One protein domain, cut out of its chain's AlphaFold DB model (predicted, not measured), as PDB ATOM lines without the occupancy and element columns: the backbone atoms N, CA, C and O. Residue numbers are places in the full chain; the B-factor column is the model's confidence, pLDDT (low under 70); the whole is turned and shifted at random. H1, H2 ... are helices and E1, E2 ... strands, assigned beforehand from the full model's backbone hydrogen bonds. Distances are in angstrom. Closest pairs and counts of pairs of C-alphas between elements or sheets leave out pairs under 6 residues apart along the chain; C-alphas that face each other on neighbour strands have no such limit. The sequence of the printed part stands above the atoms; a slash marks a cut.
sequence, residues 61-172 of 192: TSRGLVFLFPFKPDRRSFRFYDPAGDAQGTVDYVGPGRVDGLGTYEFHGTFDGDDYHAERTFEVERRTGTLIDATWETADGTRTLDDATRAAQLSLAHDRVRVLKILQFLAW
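This is residues 61 to 172 of the 192 residues of an uncharacterized protein of Corynebacterium appendicis CIP 107643 (UniProt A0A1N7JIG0). One twisted, curled sheet of six strands bends round like a curved wall, with E2 folding sharply part-way along; the single long helix H1 packs over one face, chiefly over E5, with its residues 147 to 161, and its last turns, residues 165 to 172, stick out beyond the body. Before the first strand, residues 61 to 77 have no named element, and residues 65 to 71 of this stretch pass on the same side of the sheet as H1. The printed part has 112 residues, with E1 to E6 in chain order and then H1; the sheet's order is E1, E2, E3, E4, E5, E6, all antiparallel, and the class is mixed, helices and strands. It is compact, with a radius of gyration of the C-alphas of 15.0 A, yet elongated, spanning 53 by 30 by 22 A.

Start at E1, residues 78 to 82, an edge strand; it forms a hairpin with E2, residues 87 to 99, where N 80 and O 89 are 2.9 A apart. E2 bends by 85 degrees at residue 96 and is staggered, pairing with E1 over residues 87 to 91 and with E3, residues 102 to 113, over residues 92 to 99; look at N 94 and O 106, 2.9 A apart. Next comes E4, residues 116 to 125, whose O 122 is 2.9 A from N 107 of E3. E5, residues 131 to 138, follows, with N 121 and O 135 at 2.9 A. The other edge strand is E6, residues 141 to 144, with N 136 and O 143 at 2.8 A. The six strands form a meander, each the antiparallel neighbour of the one before. H1, residues 147 to 172, is on the sheet at a height of 7.8 A and runs along the strands, at 17 degrees to E5 on the local plane. It lies over E5, and the closest C-alphas of the two are those of Ile 132 and Gln 153, 5.3 A apart. In H1 every O i to N i+4 pair is within hydrogen-bond range. E1 and E6 are apart.

Find C-alpha 78 at (-38.984, 11.967, -24.027), where E1 begins. E2 runs 28.7 A, E3 34.2 A, E4 28.4 A and E5 20.0 A from first to last C-alpha; E1 and E6 are shorter. H1 begins at C-alpha 147, (-64.684, 5.206, -21.892), and runs 36.9 A to C-alpha 172 at (-52.677, 37.308, -8.267).

The two C-alphas farthest apart are those of Asp 115 and Trp 172, 53.9 A. Without residues 165 to 172 the body spans 44 by 27 by 22 A. The printed part has no cut, and the six links between named elements are tight. The mean pLDDT of the printed part is 94.8, and no printed residue is under 70.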
ATOM      1  N   THR A  61     -37.689   6.972 -15.031       94.81
ATOM      2  CA  THR A  61     -36.980   5.797 -14.511       94.81
ATOM      3  C   THR A  61     -35.613   5.666 -15.184       94.81
ATOM      4  O   THR A  61     -35.268   6.476 -16.054       94.81
ATOM      5  N   SER A  62     -34.836   4.629 -14.858       94.00
ATOM      6  CA  SER A  62     -33.573   4.356 -15.559       94.00
ATOM      7  C   SER A  62     -33.777   4.092 -17.061       94.00
ATOM      8  O   SER A  62     -32.906   4.413 -17.879       94.00
ATOM      9  N   ARG A  63     -34.959   3.583 -17.441       94.38
ATOM     10  CA  ARG A  63     -35.337   3.245 -18.823       94.38
ATOM     11  C   ARG A  63     -36.148   4.331 -19.542       94.38
ATOM     12  O   ARG A  63     -36.367   4.225 -20.743       94.38
ATOM     13  N   GLY A  64     -36.535   5.407 -18.854       94.69
ATOM     14  CA  GLY A  64     -37.359   6.491 -19.404       94.69
ATOM     15  C   GLY A  64     -38.690   6.672 -18.672       94.69
ATOM     16  O   GLY A  64     -38.881   6.163 -17.567       94.69
ATOM     17  N   LEU A  65     -39.603   7.441 -19.266       96.06
ATOM     18  CA  LEU A  65     -40.975   7.582 -18.777       96.06
ATOM     19  C   LEU A  65     -41.745   6.268 -18.951       96.06
ATOM     20  O   LEU A  65     -41.505   5.532 -19.905       96.06
ATOM     21  N   VAL A  66     -42.700   6.019 -18.053       94.31
ATOM     22  CA  VAL A  66     -43.576   4.837 -18.097       94.31
ATOM     23  C   VAL A  66     -45.006   5.274 -17.778       94.31
ATOM     24  O   VAL A  66     -45.408   5.314 -16.617       94.31
ATOM     25  N   PHE A  67     -45.738   5.733 -18.800       93.31
ATOM     26  CA  PHE A  67     -47.101   6.315 -18.737       93.31
ATOM     27  C   PHE A  67     -47.293   7.573 -17.864       93.31
ATOM     28  O   PHE A  67     -48.341   8.220 -17.918       93.31
ATOM     29  N   LEU A  68     -46.295   7.955 -17.070       94.38
ATOM     30  CA  LEU A  68     -46.326   9.115 -16.186       94.38
ATOM     31  C   LEU A  68     -45.556  10.271 -16.824       94.38
ATOM     32  O   LEU A  68     -44.342  10.198 -16.991       94.38
ATOM     33  N   PHE A  69     -46.256  11.359 -17.143       94.19
ATOM     34  CA  PHE A  69     -45.634  12.569 -17.675       94.19
ATOM     35  C   PHE A  69     -45.327  13.579 -16.558       94.19
ATOM     36  O   PHE A  69     -46.081  13.686 -15.582       94.19
ATOM     37  N   PRO A  70     -44.238  14.360 -16.688       91.44
ATOM     38  CA  PRO A  70     -43.899  15.383 -15.709       91.44
ATOM     39  C   PRO A  70     -44.938  16.510 -15.668       91.44
ATOM     40  O   PRO A  70     -45.644  16.798 -16.635       91.44
ATOM     41  N   PHE A  71     -44.995  17.210 -14.533       90.56
ATOM     42  CA  PHE A  71     -45.822  18.407 -14.390       90.56
ATOM     43  C   PHE A  71     -45.383  19.494 -15.379       90.56
ATOM     44  O   PHE A  71     -44.219  19.885 -15.366       90.56
ATOM     45  N   LYS A  72     -46.333  20.036 -16.158       91.44
ATOM     46  CA  LYS A  72     -46.059  20.892 -17.329       91.44
ATOM     47  C   LYS A  72     -45.093  20.197 -18.300       91.44
ATOM     48  O   LYS A  72     -43.944  20.620 -18.392       91.44
ATOM     49  N   PRO A  73     -45.547  19.152 -19.010       92.12
ATOM     50  CA  PRO A  73     -44.687  18.450 -19.948       92.12
ATOM     51  C   PRO A  73     -44.147  19.414 -21.010       92.12
ATOM     52  O   PRO A  73     -44.876  20.264 -21.537       92.12
ATOM     53  N   ASP A  74     -42.854  19.295 -21.288       92.88
ATOM     54  CA  ASP A  74     -42.169  20.073 -22.314       92.88
ATOM     55  C   ASP A  74     -42.603  19.641 -23.720       92.88
ATOM     56  O   ASP A  74     -42.981  18.497 -23.962       92.88
ATOM     57  N   ARG A  75     -42.493  20.560 -24.682       96.56
ATOM     58  CA  ARG A  75     -42.739  20.297 -26.110       96.56
ATOM     59  C   ARG A  75     -41.491  19.702 -26.766       96.56
ATOM     60  O   ARG A  75     -40.881  20.337 -27.622       96.56
ATOM     61  N   ARG A  76     -41.057  18.544 -26.273       95.62
ATOM     62  CA  ARG A  76     -39.856  17.831 -26.723       95.62
ATOM     63  C   ARG A  76     -40.086  16.328 -26.692       95.62
ATOM     64  O   ARG A  76     -41.045  15.866 -26.086       95.62
ATOM     65  N   SER A  77     -39.157  15.592 -27.281       97.12
ATOM     66  CA  SER A  77     -39.083  14.143 -27.164       97.12
ATOM     67  C   SER A  77     -38.702  13.706 -25.751       97.12
ATOM     68  O   SER A  77     -37.809  14.295 -25.123       97.12
ATOM     69  N   PHE A  78     -39.336  12.641 -25.273       96.25
ATOM     70  CA  PHE A  78     -38.984  11.967 -24.027       96.25
ATOM     71  C   PHE A  78     -38.536  10.542 -24.316       96.25
ATOM     72  O   PHE A  78     -39.124   9.871 -25.161       96.25
ATOM     73  N   ARG A  79     -37.528  10.056 -23.585       97.19
ATOM     74  CA  ARG A  79     -37.258   8.616 -23.555       97.19
ATOM     75  C   ARG A  79     -38.444   7.934 -22.891       97.19
ATOM     76  O   ARG A  79     -38.891   8.390 -21.838       97.19
ATOM     77  N   PHE A  80     -38.915   6.855 -23.484       97.19
ATOM     78  CA  PHE A  80     -40.054   6.103 -22.994       97.19
ATOM     79  C   PHE A  80     -39.720   4.618 -23.002       97.19
ATOM     80  O   PHE A  80     -39.051   4.129 -23.912       97.19
ATOM     81  N   TYR A  81     -40.181   3.920 -21.976       96.81
ATOM     82  CA  TYR A  81     -40.103   2.474 -21.889       96.81
ATOM     83  C   TYR A  81     -41.520   1.914 -21.947       96.81
ATOM     84  O   TYR A  81     -42.359   2.306 -21.136       96.81
ATOM     85  N   ASP A  82     -41.775   1.038 -22.917       95.94
ATOM     86  CA  ASP A  82     -43.033   0.321 -23.082       95.94
ATOM     87  C   ASP A  82     -42.937  -1.052 -22.393       95.94
ATOM     88  O   ASP A  82     -42.292  -1.965 -22.923       95.94
ATOM     89  N   PRO A  83     -43.570  -1.231 -21.216       94.94
ATOM     90  CA  PRO A  83     -43.480  -2.478 -20.465       94.94
ATOM     91  C   PRO A  83     -44.177  -3.650 -21.151       94.94
ATOM     92  O   PRO A  83     -43.884  -4.789 -20.805       94.94
ATOM     93  N   ALA A  84     -45.101  -3.401 -22.089       93.75
ATOM     94  CA  ALA A  84     -45.846  -4.471 -22.747       93.75
ATOM     95  C   ALA A  84     -44.951  -5.346 -23.638       93.75
ATOM     96  O   ALA A  84     -45.214  -6.538 -23.766       93.75
ATOM     97  N   GLY A  85     -43.899  -4.760 -24.216       93.81
ATOM     98  CA  GLY A  85     -42.953  -5.444 -25.098       93.81
ATOM     99  C   GLY A  85     -41.496  -5.405 -24.641       93.81
ATOM    100  O   GLY A  85     -40.627  -5.687 -25.455       93.81
ATOM    101  N   ASP A  86     -41.222  -5.006 -23.389       94.38
ATOM    102  CA  ASP A  86     -39.863  -4.746 -22.865       94.38
ATOM    103  C   ASP A  86     -39.011  -3.891 -23.831       94.38
ATOM    104  O   ASP A  86     -37.834  -4.150 -24.072       94.38
ATOM    105  N   ALA A  87     -39.626  -2.854 -24.411       95.31
ATOM    106  CA  ALA A  87     -39.030  -2.055 -25.480       95.31
ATOM    107  C   ALA A  87     -38.758  -0.615 -25.027       95.31
ATOM    108  O   ALA A  87     -39.565   0.011 -24.336       95.31
ATOM    109  N   GLN A  88     -37.616  -0.055 -25.430       95.38
ATOM    110  CA  GLN A  88     -37.290   1.359 -25.218       95.38
ATOM    111  C   GLN A  88     -37.368   2.123 -26.531       95.38
ATOM    112  O   GLN A  88     -36.897   1.661 -27.565       95.38
ATOM    113  N   GLY A  89     -37.898   3.336 -26.460       95.69
ATOM    114  CA  GLY A  89     -38.002   4.236 -27.596       95.69
ATOM    115  C   GLY A  89     -38.103   5.685 -27.146       95.69
ATOM    116  O   GLY A  89     -37.753   6.052 -26.015       95.69
ATOM    117  N   THR A  90     -38.596   6.525 -28.044       97.31
ATOM    118  CA  THR A  90     -38.935   7.913 -27.742       97.31
ATOM    119  C   THR A  90     -40.398   8.168 -28.031       97.31
ATOM    120  O   THR A  90     -40.944   7.663 -29.003       97.31
ATOM    121  N   VAL A  91     -41.020   8.987 -27.185       97.75
ATOM    122  CA  VAL A  91     -42.295   9.629 -27.502       97.75
ATOM    123  C   VAL A  91     -42.007  11.072 -27.877       97.75
ATOM    124  O   VAL A  91     -41.525  11.866 -27.064       97.75
ATOM    125  N   ASP A  92     -42.253  11.397 -29.134       98.31
ATOM    126  CA  ASP A  92     -41.986  12.689 -29.736       98.31
ATOM    127  C   ASP A  92     -43.198  13.601 -29.615       98.31
ATOM    128  O   ASP A  92     -44.340  13.175 -29.758       98.31
ATOM    129  N   TYR A  93     -42.952  14.882 -29.346       98.38
ATOM    130  CA  TYR A  93     -44.016  15.878 -29.329       98.38
ATOM    131  C   TYR A  93     -44.548  16.107 -30.746       98.38
ATOM    132  O   TYR A  93     -43.817  16.593 -31.608       98.38
ATOM    133  N   VAL A  94     -45.832  15.824 -30.951       98.31
ATOM    134  CA  VAL A  94     -46.507  15.998 -32.242       98.31
ATOM    135  C   VAL A  94     -47.089  17.404 -32.351       98.31
ATOM    136  O   VAL A  94     -46.848  18.126 -33.320       98.31
ATOM    137  N   GLY A  95     -47.844  17.839 -31.339       97.56
ATOM    138  CA  GLY A  95     -48.537  19.118 -31.421       97.56
ATOM    139  C   GLY A  95     -49.471  19.436 -30.257       97.56
ATOM    140  O   GLY A  95     -49.616  18.662 -29.309       97.56
ATOM    141  N   PRO A  96     -50.063  20.643 -30.253       98.00
ATOM    142  CA  PRO A  96     -51.069  21.023 -29.274       98.00
ATOM    143  C   PRO A  96     -52.455  20.489 -29.654       98.00
ATOM    144  O   PRO A  96     -52.873  20.619 -30.799       98.00
ATOM    145  N   GLY A  97     -53.198  20.012 -28.658       96.06
ATOM    146  CA  GLY A  97     -54.568  19.523 -28.806       96.06
ATOM    147  C   GLY A  97     -55.551  20.173 -27.830       96.06
ATOM    148  O   GLY A  97     -55.232  21.120 -27.085       96.06
ATOM    149  N   ARG A  98     -56.786  19.665 -27.846       96.44
ATOM    150  CA  ARG A  98     -57.823  20.030 -26.880       96.44
ATOM    151  C   ARG A  98     -58.834  18.899 -26.708       96.44
ATOM    152  O   ARG A  98     -59.543  18.581 -27.654       96.44
ATOM    153  N   VAL A  99     -59.012  18.443 -25.469       94.81
ATOM    154  CA  VAL A  99     -60.063  17.484 -25.078       94.81
ATOM    155  C   VAL A  99     -60.924  18.111 -24.003       94.81
ATOM    156  O   VAL A  99     -60.398  18.606 -23.011       94.81
ATOM    157  N   ASP A 100     -62.241  18.134 -24.207       94.44
ATOM    158  CA  ASP A 100     -63.219  18.619 -23.220       94.44
ATOM    159  C   ASP A 100     -62.841  19.975 -22.572       94.44
ATOM    160  O   ASP A 100     -62.880  20.193 -21.362       94.44
ATOM    161  N   GLY A 101     -62.358  20.911 -23.398       94.00
ATOM    162  CA  GLY A 101     -61.926  22.245 -22.960       94.00
ATOM    163  C   GLY A 101     -60.562  22.312 -22.249       94.00
ATOM    164  O   GLY A 101     -60.069  23.418 -21.988       94.00
ATOM    165  N   LEU A 102     -59.907  21.181 -21.982       96.19
ATOM    166  CA  LEU A 102     -58.531  21.100 -21.492       96.19
ATOM    167  C   LEU A 102     -57.547  21.240 -22.653       96.19
ATOM    168  O   LEU A 102     -57.747  20.679 -23.722       96.19
ATOM    169  N   GLY A 103     -56.482  22.021 -22.467       97.50
ATOM    170  CA  GLY A 103     -55.427  22.121 -23.478       97.50
ATOM    171  C   GLY A 103     -54.440  20.974 -23.315       97.50
ATOM    172  O   GLY A 103     -53.897  20.808 -22.222       97.50
ATOM    173  N   THR A 104     -54.172  20.247 -24.388       98.19
ATOM    174  CA  THR A 104     -53.357  19.029 -24.362       98.19
ATOM    175  C   THR A 104     -52.121  19.163 -25.240       98.19
ATOM    176  O   THR A 104     -51.997  20.103 -26.035       98.19
ATOM    177  N   TYR A 105     -51.183  18.250 -25.039       98.38
ATOM    178  CA  TYR A 105     -50.091  17.955 -25.948       98.38
ATOM    179  C   TYR A 105     -50.208  16.502 -26.376       98.38
ATOM    180  O   TYR A 105     -50.432  15.632 -25.534       98.38
ATOM    181  N   GLU A 106     -50.062  16.281 -27.672       98.62
ATOM    182  CA  GLU A 106     -50.000  14.956 -28.262       98.62
ATOM    183  C   GLU A 106     -48.538  14.525 -28.373       98.62
ATOM    184  O   GLU A 106     -47.677  15.308 -28.797       98.62
ATOM    185  N   PHE A 107     -48.276  13.289 -27.965       98.62
ATOM    186  CA  PHE A 107     -46.992  12.624 -28.104       98.62
ATOM    187  C   PHE A 107     -47.179  11.302 -28.833       98.62
ATOM    188  O   PHE A 107     -48.147  10.596 -28.563       98.62
ATOM    189  N   HIS A 108     -46.246  10.951 -29.707       98.56
ATOM    190  CA  HIS A 108     -46.293   9.715 -30.479       98.56
ATOM    191  C   HIS A 108     -44.928   9.033 -30.470       98.56
ATOM    192  O   HIS A 108     -43.905   9.711 -30.544       98.56
ATOM    193  N   GLY A 109     -44.903   7.710 -30.369       97.88
ATOM    194  CA  GLY A 109     -43.672   6.932 -30.406       97.88
ATOM    195  C   GLY A 109     -43.879   5.540 -30.979       97.88
ATOM    196  O   GLY A 109     -44.950   4.953 -30.819       97.88
ATOM    197  N   THR A 110     -42.823   5.015 -31.589       97.81
ATOM    198  CA  THR A 110     -42.741   3.646 -32.106       97.81
ATOM    199  C   THR A 110     -41.777   2.843 -31.239       97.81
ATOM    200  O   THR A 110     -40.725   3.348 -30.832       97.81
ATOM    201  N   PHE A 111     -42.142   1.601 -30.942       96.94
ATOM    202  CA  PHE A 111     -41.414   0.711 -30.049       96.94
ATOM    203  C   PHE A 111     -41.210  -0.637 -30.725       96.94
ATOM    204  O   PHE A 111     -42.178  -1.334 -31.024       96.94
ATOM    205  N   ASP A 112     -39.943  -0.991 -30.916       94.88
ATOM    206  CA  ASP A 112     -39.514  -2.251 -31.512       94.88
ATOM    207  C   ASP A 112     -38.796  -3.112 -30.461       94.88
ATOM    208  O   ASP A 112     -37.916  -2.636 -29.740       94.88
ATOM    209  N   GLY A 113     -39.173  -4.385 -30.390       87.38
ATOM    210  CA  GLY A 113     -38.525  -5.453 -29.632       87.38
ATOM    211  C   GLY A 113     -38.425  -6.721 -30.485       87.38
ATOM    212  O   GLY A 113     -38.844  -6.717 -31.640       87.38
ATOM    213  N   ASP A 114     -37.885  -7.809 -29.930       83.88
ATOM    214  CA  ASP A 114     -37.580  -9.027 -30.707       83.88
ATOM    215  C   ASP A 114     -38.798  -9.578 -31.478       83.88
ATOM    216  O   ASP A 114     -38.698  -9.840 -32.674       83.88
ATOM    217  N   ASP A 115     -39.955  -9.667 -30.812       87.44
ATOM    218  CA  ASP A 115     -41.248 -10.072 -31.389       87.44
ATOM    219  C   ASP A 115     -42.347  -9.020 -31.110       87.44
ATOM    220  O   ASP A 115     -43.536  -9.332 -31.021       87.44
ATOM    221  N   TYR A 116     -41.952  -7.756 -30.924       93.25
ATOM    222  CA  TYR A 116     -42.853  -6.664 -30.558       93.25
ATOM    223  C   TYR A 116     -42.679  -5.479 -31.500       93.25
ATOM    224  O   TYR A 116     -41.578  -4.970 -31.669       93.25
ATOM    225  N   HIS A 117     -43.782  -5.010 -32.069       96.38
ATOM    226  CA  HIS A 117     -43.846  -3.726 -32.752       96.38
ATOM    227  C   HIS A 117     -45.124  -3.025 -32.321       96.38
ATOM    228  O   HIS A 117     -46.219  -3.587 -32.457       96.38
ATOM    229  N   ALA A 118     -44.984  -1.813 -31.797       96.81
ATOM    230  CA  ALA A 118     -46.123  -1.009 -31.409       96.81
ATOM    231  C   ALA A 118     -45.922   0.476 -31.665       96.81
ATOM    232  O   ALA A 118     -44.839   1.024 -31.463       96.81
ATOM    233  N   GLU A 119     -47.020   1.137 -31.995       98.06
ATOM    234  CA  GLU A 119     -47.120   2.586 -31.969       98.06
ATOM    235  C   GLU A 119     -47.979   3.003 -30.776       98.06
ATOM    236  O   GLU A 119     -49.062   2.462 -30.529       98.06
ATOM    237  N   ARG A 120     -47.488   3.965 -29.995       97.56
ATOM    238  CA  ARG A 120     -48.232   4.552 -28.882       97.56
ATOM    239  C   ARG A 120     -48.440   6.032 -29.150       97.56
ATOM    240  O   ARG A 120     -47.480   6.774 -29.354       97.56
ATOM    241  N   THR A 121     -49.687   6.469 -29.053       98.31
ATOM    242  CA  THR A 121     -50.052   7.889 -29.073       98.31
ATOM    243  C   THR A 121     -50.647   8.256 -27.724       98.31
ATOM    244  O   THR A 121     -51.529   7.565 -27.224       98.31
ATOM    245  N   PHE A 122     -50.175   9.346 -27.129       98.19
ATOM    246  CA  PHE A 122     -50.583   9.822 -25.813       98.19
ATOM    247  C   PHE A 122     -51.093  11.252 -25.908       98.19
ATOM    248  O   PHE A 122     -50.392  12.137 -26.401       98.19
ATOM    249  N   GLU A 123     -52.271  11.507 -25.350       98.19
ATOM    250  CA  GLU A 123     -52.794  12.857 -25.198       98.19
ATOM    251  C   GLU A 123     -52.727  13.288 -23.731       98.19
ATOM    252  O   GLU A 123     -53.355  12.701 -22.850       98.19
ATOM    253  N   VAL A 124     -51.938  14.327 -23.451       98.00
ATOM    254  CA  VAL A 124     -51.541  14.701 -22.087       98.00
ATOM    255  C   VAL A 124     -51.947  16.139 -21.777       98.00
ATOM    256  O   VAL A 124     -51.675  17.057 -22.550       98.00
ATOM    257  N   GLU A 125     -52.556  16.392 -20.615       97.25
ATOM    258  CA  GLU A 125     -52.895  17.754 -20.188       97.25
ATOM    259  C   GLU A 125     -51.628  18.592 -19.957       97.25
ATOM    260  O   GLU A 125     -50.752  18.261 -19.152       97.25
ATOM    261  N   ARG A 126     -51.550  19.739 -20.638       95.69
ATOM    262  CA  ARG A 126     -50.319  20.536 -20.763       95.69
ATOM    263  C   ARG A 126     -49.834  21.218 -19.479       95.69
ATOM    264  O   ARG A 126     -48.748  21.797 -19.469       95.69
ATOM    265  N   ARG A 127     -50.651  21.295 -18.426       92.31
ATOM    266  CA  ARG A 127     -50.323  21.974 -17.159       92.31
ATOM    267  C   ARG A 127     -50.008  20.984 -16.051       92.31
ATOM    268  O   ARG A 127     -49.217  21.330 -15.180       92.31
ATOM    269  N   THR A 128     -50.622  19.810 -16.056       92.00
ATOM    270  CA  THR A 128     -50.536  18.821 -14.983       92.00
ATOM    271  C   THR A 128     -49.741  17.590 -15.376       92.00
ATOM    272  O   THR A 128     -49.287  16.908 -14.463       92.00
ATOM    273  N   GLY A 129     -49.566  17.315 -16.673       93.31
ATOM    274  CA  GLY A 129     -48.985  16.057 -17.145       93.31
ATOM    275  C   GLY A 129     -49.937  14.867 -16.990       93.31
ATOM    276  O   GLY A 129     -49.497  13.725 -16.981       93.31
ATOM    277  N   THR A 130     -51.240  15.107 -16.800       95.06
ATOM    278  CA  THR A 130     -52.215  14.013 -16.680       95.06
ATOM    279  C   THR A 130     -52.442  13.392 -18.056       95.06
ATOM    280  O   THR A 130     -52.834  14.118 -18.968       95.06
ATOM    281  N   LEU A 131     -52.232  12.082 -18.190       96.50
ATOM    282  CA  LEU A 131     -52.618  11.321 -19.377       96.50
ATOM    283  C   LEU A 131     -54.147  11.302 -19.481       96.50
ATOM    284  O   LEU A 131     -54.809  10.838 -18.559       96.50
ATOM    285  N   ILE A 132     -54.692  11.859 -20.556       96.44
ATOM    286  CA  ILE A 132     -56.135  11.968 -20.801       96.44
ATOM    287  C   ILE A 132     -56.612  10.824 -21.684       96.44
ATOM    288  O   ILE A 132     -57.646  10.218 -21.408       96.44
ATOM    289  N   ASP A 133     -55.863  10.575 -22.751       96.50
ATOM    290  CA  ASP A 133     -56.184   9.586 -23.764       96.50
ATOM    291  C   ASP A 133     -54.913   8.870 -24.198       96.50
ATOM    292  O   ASP A 133     -53.812   9.426 -24.109       96.50
ATOM    293  N   ALA A 134     -55.065   7.639 -24.661       97.12
ATOM    294  CA  ALA A 134     -53.966   6.872 -25.204       97.12
ATOM    295  C   ALA A 134     -54.465   5.877 -26.246       97.12
ATOM    296  O   ALA A 134     -55.513   5.249 -26.087       97.12
ATOM    297  N   THR A 135     -53.673   5.726 -27.300       97.81
ATOM    298  CA  THR A 135     -53.845   4.712 -28.337       97.81
ATOM    299  C   THR A 135     -52.612   3.826 -28.354       97.81
ATOM    300  O   THR A 135     -51.489   4.308 -28.203       97.81
ATOM    301  N   TRP A 136     -52.838   2.530 -28.505       96.44
ATOM    302  CA  TRP A 136     -51.830   1.492 -28.592       96.44
ATOM    303  C   TRP A 136     -52.132   0.631 -29.812       96.44
ATOM    304  O   TRP A 136     -53.098  -0.134 -29.818       96.44
ATOM    305  N   GLU A 137     -51.326   0.780 -30.852       97.12
ATOM    306  CA  GLU A 137     -51.461   0.035 -32.098       97.12
ATOM    307  C   GLU A 137     -50.398  -1.051 -32.155       97.12
ATOM    308  O   GLU A 137     -49.227  -0.802 -31.886       97.12
ATOM    309  N   THR A 138     -50.824  -2.268 -32.473       94.38
ATOM    310  CA  THR A 138     -49.966  -3.452 -32.607       94.38
ATOM    311  C   THR A 138     -50.387  -4.237 -33.843       94.38
ATOM    312  O   THR A 138     -51.445  -3.973 -34.418       94.38
ATOM    313  N   ALA A 139     -49.615  -5.259 -34.223       91.06
ATOM    314  CA  ALA A 139     -50.003  -6.178 -35.297       91.06
ATOM    315  C   ALA A 139     -51.371  -6.857 -35.056       91.06
ATOM    316  O   ALA A 139     -52.088  -7.150 -36.012       91.06
ATOM    317  N   ASP A 140     -51.759  -7.051 -33.791       88.50
ATOM    318  CA  ASP A 140     -53.042  -7.651 -33.397       88.50
ATOM    319  C   ASP A 140     -54.225  -6.666 -33.468       88.50
ATOM    320  O   ASP A 140     -55.382  -7.059 -33.296       88.50
ATOM    321  N   GLY A 141     -53.947  -5.382 -33.712       93.25
ATOM    322  CA  GLY A 141     -54.929  -4.316 -33.864       93.25
ATOM    323  C   GLY A 141     -54.695  -3.115 -32.946       93.25
ATOM    324  O   GLY A 141     -53.739  -3.055 -32.165       93.25
ATOM    325  N   THR A 142     -55.612  -2.152 -33.053       96.75
ATOM    326  CA  THR A 142     -55.610  -0.898 -32.291       96.75
ATOM    327  C   THR A 142     -56.440  -1.028 -31.018       96.75
ATOM    328  O   THR A 142     -57.609  -1.424 -31.049       96.75
ATOM    329  N   ARG A 143     -55.849  -0.629 -29.892       96.06
ATOM    330  CA  ARG A 143     -56.509  -0.472 -28.597       96.06
ATOM    331  C   ARG A 143     -56.490   0.997 -28.196       96.06
ATOM    332  O   ARG A 143     -55.481   1.677 -28.344       96.06
ATOM    333  N   THR A 144     -57.590   1.483 -27.645       97.38
ATOM    334  CA  THR A 144     -57.681   2.825 -27.050       97.38
ATOM    335  C   THR A 144     -58.042   2.685 -25.581       97.38
ATOM    336  O   THR A 144     -58.479   1.611 -25.163       97.38
ATOM    337  N   LEU A 145     -57.888   3.741 -24.783       96.44
ATOM    338  CA  LEU A 145     -58.468   3.732 -23.440       96.44
ATOM    339  C   LEU A 145     -59.983   3.522 -23.525       96.44
ATOM    340  O   LEU A 145     -60.647   4.041 -24.427       96.44
ATOM    341  N   ASP A 146     -60.525   2.739 -22.596       97.06
ATOM    342  CA  ASP A 146     -61.967   2.571 -22.490       97.06
ATOM    343  C   ASP A 146     -62.639   3.858 -21.976       97.06
ATOM    344  O   ASP A 146     -62.013   4.734 -21.365       97.06
ATOM    345  N   ASP A 147     -63.943   3.985 -22.226       96.44
ATOM    346  CA  ASP A 147     -64.684   5.206 -21.892       96.44
ATOM    347  C   ASP A 147     -64.649   5.519 -20.389       96.44
ATOM    348  O   ASP A 147     -64.613   6.687 -19.993       96.44
ATOM    349  N   ALA A 148     -64.630   4.487 -19.540       96.12
ATOM    350  CA  ALA A 148     -64.603   4.631 -18.090       96.12
ATOM    351  C   ALA A 148     -63.260   5.194 -17.599       96.12
ATOM    352  O   ALA A 148     -63.239   6.157 -16.827       96.12
ATOM    353  N   THR A 149     -62.143   4.640 -18.073       95.94
ATOM    354  CA  THR A 149     -60.791   5.121 -17.764       95.94
ATOM    355  C   THR A 149     -60.603   6.528 -18.302       95.94
ATOM    356  O   THR A 149     -60.169   7.414 -17.562       95.94
ATOM    357  N   ARG A 150     -60.994   6.774 -19.557       96.69
ATOM    358  CA  ARG A 150     -60.905   8.098 -20.180       96.69
ATOM    359  C   ARG A 150     -61.697   9.142 -19.396       96.69
ATOM    360  O   ARG A 150     -61.171  10.211 -19.081       96.69
ATOM    361  N   ALA A 151     -62.935   8.832 -19.006       96.62
ATOM    362  CA  ALA A 151     -63.760   9.723 -18.192       96.62
ATOM    363  C   ALA A 151     -63.144   9.987 -16.805       96.62
ATOM    364  O   ALA A 151     -63.154  11.127 -16.328       96.62
ATOM    365  N   ALA A 152     -62.566   8.965 -16.166       95.44
ATOM    366  CA  ALA A 152     -61.885   9.111 -14.884       95.44
ATOM    367  C   ALA A 152     -60.640  10.011 -14.992       95.44
ATOM    368  O   ALA A 152     -60.456  10.912 -14.166       95.44
ATOM    369  N   GLN A 153     -59.823   9.828 -16.035       95.44
ATOM    370  CA  GLN A 153     -58.649  10.664 -16.295       95.44
ATOM    371  C   GLN A 153     -59.028  12.111 -16.624       95.44
ATOM    372  O   GLN A 153     -58.416  13.047 -16.099       95.44
ATOM    373  N   LEU A 154     -60.080  12.314 -17.420       96.25
ATOM    374  CA  LEU A 154     -60.629  13.640 -17.713       96.25
ATOM    375  C   LEU A 154     -61.094  14.358 -16.446       96.25
ATOM    376  O   LEU A 154     -60.711  15.507 -16.212       96.25
ATOM    377  N   SER A 155     -61.872  13.679 -15.602       95.88
ATOM    378  CA  SER A 155     -62.336  14.221 -14.319       95.88
ATOM    379  C   SER A 155     -61.156  14.629 -13.429       95.88
ATOM    380  O   SER A 155     -61.073  15.769 -12.955       95.88
ATOM    381  N   LEU A 156     -60.160  13.745 -13.304       92.56
ATOM    382  CA  LEU A 156     -58.933  14.004 -12.554       92.56
ATOM    383  C   LEU A 156     -58.156  15.212 -13.103       92.56
ATOM    384  O   LEU A 156     -57.639  16.029 -12.329       92.56
ATOM    385  N   ALA A 157     -58.042  15.334 -14.426       94.50
ATOM    386  CA  ALA A 157     -57.366  16.449 -15.079       94.50
ATOM    387  C   ALA A 157     -58.103  17.776 -14.833       94.50
ATOM    388  O   ALA A 157     -57.472  18.761 -14.432       94.50
ATOM    389  N   HIS A 158     -59.431  17.796 -14.975       95.69
ATOM    390  CA  HIS A 158     -60.259  18.971 -14.685       95.69
ATOM    391  C   HIS A 158     -60.105  19.451 -13.249       95.69
ATOM    392  O   HIS A 158     -59.872  20.643 -13.029       95.69
ATOM    393  N   ASP A 159     -60.174  18.546 -12.275       93.00
ATOM    394  CA  ASP A 159     -60.026  18.891 -10.861       93.00
ATOM    395  C   ASP A 159     -58.648  19.488 -10.568       93.00
ATOM    396  O   ASP A 159     -58.527  20.549  -9.941       93.00
ATOM    397  N   ARG A 160     -57.585  18.868 -11.092       91.44
ATOM    398  CA  ARG A 160     -56.216  19.380 -10.934       91.44
ATOM    399  C   ARG A 160     -56.052  20.757 -11.577       91.44
ATOM    400  O   ARG A 160     -55.482  21.659 -10.955       91.44
ATOM    401  N   VAL A 161     -56.573  20.955 -12.787       91.69
ATOM    402  CA  VAL A 161     -56.513  22.243 -13.490       91.69
ATOM    403  C   VAL A 161     -57.342  23.308 -12.770       91.69
ATOM    404  O   VAL A 161     -56.897  24.454 -12.674       91.69
ATOM    405  N   ARG A 162     -58.510  22.957 -12.223       91.19
ATOM    406  CA  ARG A 162     -59.356  23.860 -11.428       91.19
ATOM    407  C   ARG A 162     -58.614  24.355 -10.193       91.19
ATOM    408  O   ARG A 162     -58.531  25.565  -9.988       91.19
ATOM    409  N   VAL A 163     -58.002  23.448  -9.431       89.81
ATOM    410  CA  VAL A 163     -57.183  23.809  -8.262       89.81
ATOM    411  C   VAL A 163     -56.038  24.740  -8.665       89.81
ATOM    412  O   VAL A 163     -55.818  25.758  -8.011       89.81
ATOM    413  N   LEU A 164     -55.334  24.451  -9.766       88.62
ATOM    414  CA  LEU A 164     -54.260  25.326 -10.252       88.62
ATOM    415  C   LEU A 164     -54.767  26.722 -10.625       88.62
ATOM    416  O   LEU A 164     -54.120  27.708 -10.277       88.62
ATOM    417  N   LYS A 165     -55.913  26.821 -11.304       87.81
ATOM    418  CA  LYS A 165     -56.525  28.110 -11.664       87.81
ATOM    419  C   LYS A 165     -56.899  28.920 -10.417       87.81
ATOM    420  O   LYS A 165     -56.603  30.110 -10.372       87.81
ATOM    421  N   ILE A 166     -57.476  28.281  -9.396       90.12
ATOM    422  CA  ILE A 166     -57.821  28.938  -8.123       90.12
ATOM    423  C   ILE A 166     -56.562  29.455  -7.425       90.12
ATOM    424  O   ILE A 166     -56.512  30.615  -7.025       90.12
ATOM    425  N   LEU A 167     -55.517  28.629  -7.321       89.06
ATOM    426  CA  LEU A 167     -54.255  29.041  -6.697       89.06
ATOM    427  C   LEU A 167     -53.596  30.204  -7.447       89.06
ATOM    428  O   LEU A 167     -53.094  31.132  -6.818       89.06
ATOM    429  N   GLN A 168     -53.625  30.189  -8.783       87.19
ATOM    430  CA  GLN A 168     -53.118  31.294  -9.603       87.19
ATOM    431  C   GLN A 168     -53.909  32.584  -9.374       87.19
ATOM    432  O   GLN A 168     -53.312  33.654  -9.265       87.19
ATOM    433  N   PHE A 169     -55.232  32.485  -9.252       91.12
ATOM    434  CA  PHE A 169     -56.085  33.625  -8.941       91.12
ATOM    435  C   PHE A 169     -55.796  34.197  -7.546       91.12
ATOM    436  O   PHE A 169     -55.614  35.404  -7.411       91.12
ATOM    437  N   LEU A 170     -55.679  33.348  -6.521       89.19
ATOM    438  CA  LEU A 170     -55.335  33.779  -5.161       89.19
ATOM    439  C   LEU A 170     -53.950  34.434  -5.099       89.19
ATOM    440  O   LEU A 170     -53.787  35.461  -4.445       89.19
ATOM    441  N   ALA A 171     -52.965  33.878  -5.810       86.50
ATOM    442  CA  ALA A 171     -51.633  34.469  -5.904       86.50
ATOM    443  C   ALA A 171     -51.671  35.858  -6.561       86.50
ATOM    444  O   ALA A 171     -51.022  36.789  -6.084       86.50
ATOM    445  N   TRP A 172     -52.461  36.015  -7.625       92.62
ATOM    446  CA  TRP A 172     -52.677  37.308  -8.267       92.62
ATOM    447  C   TRP A 172     -53.369  38.309  -7.330       92.62
ATOM    448  O   TRP A 172     -52.900  39.438  -7.198       92.62
TER     449      TRP A 172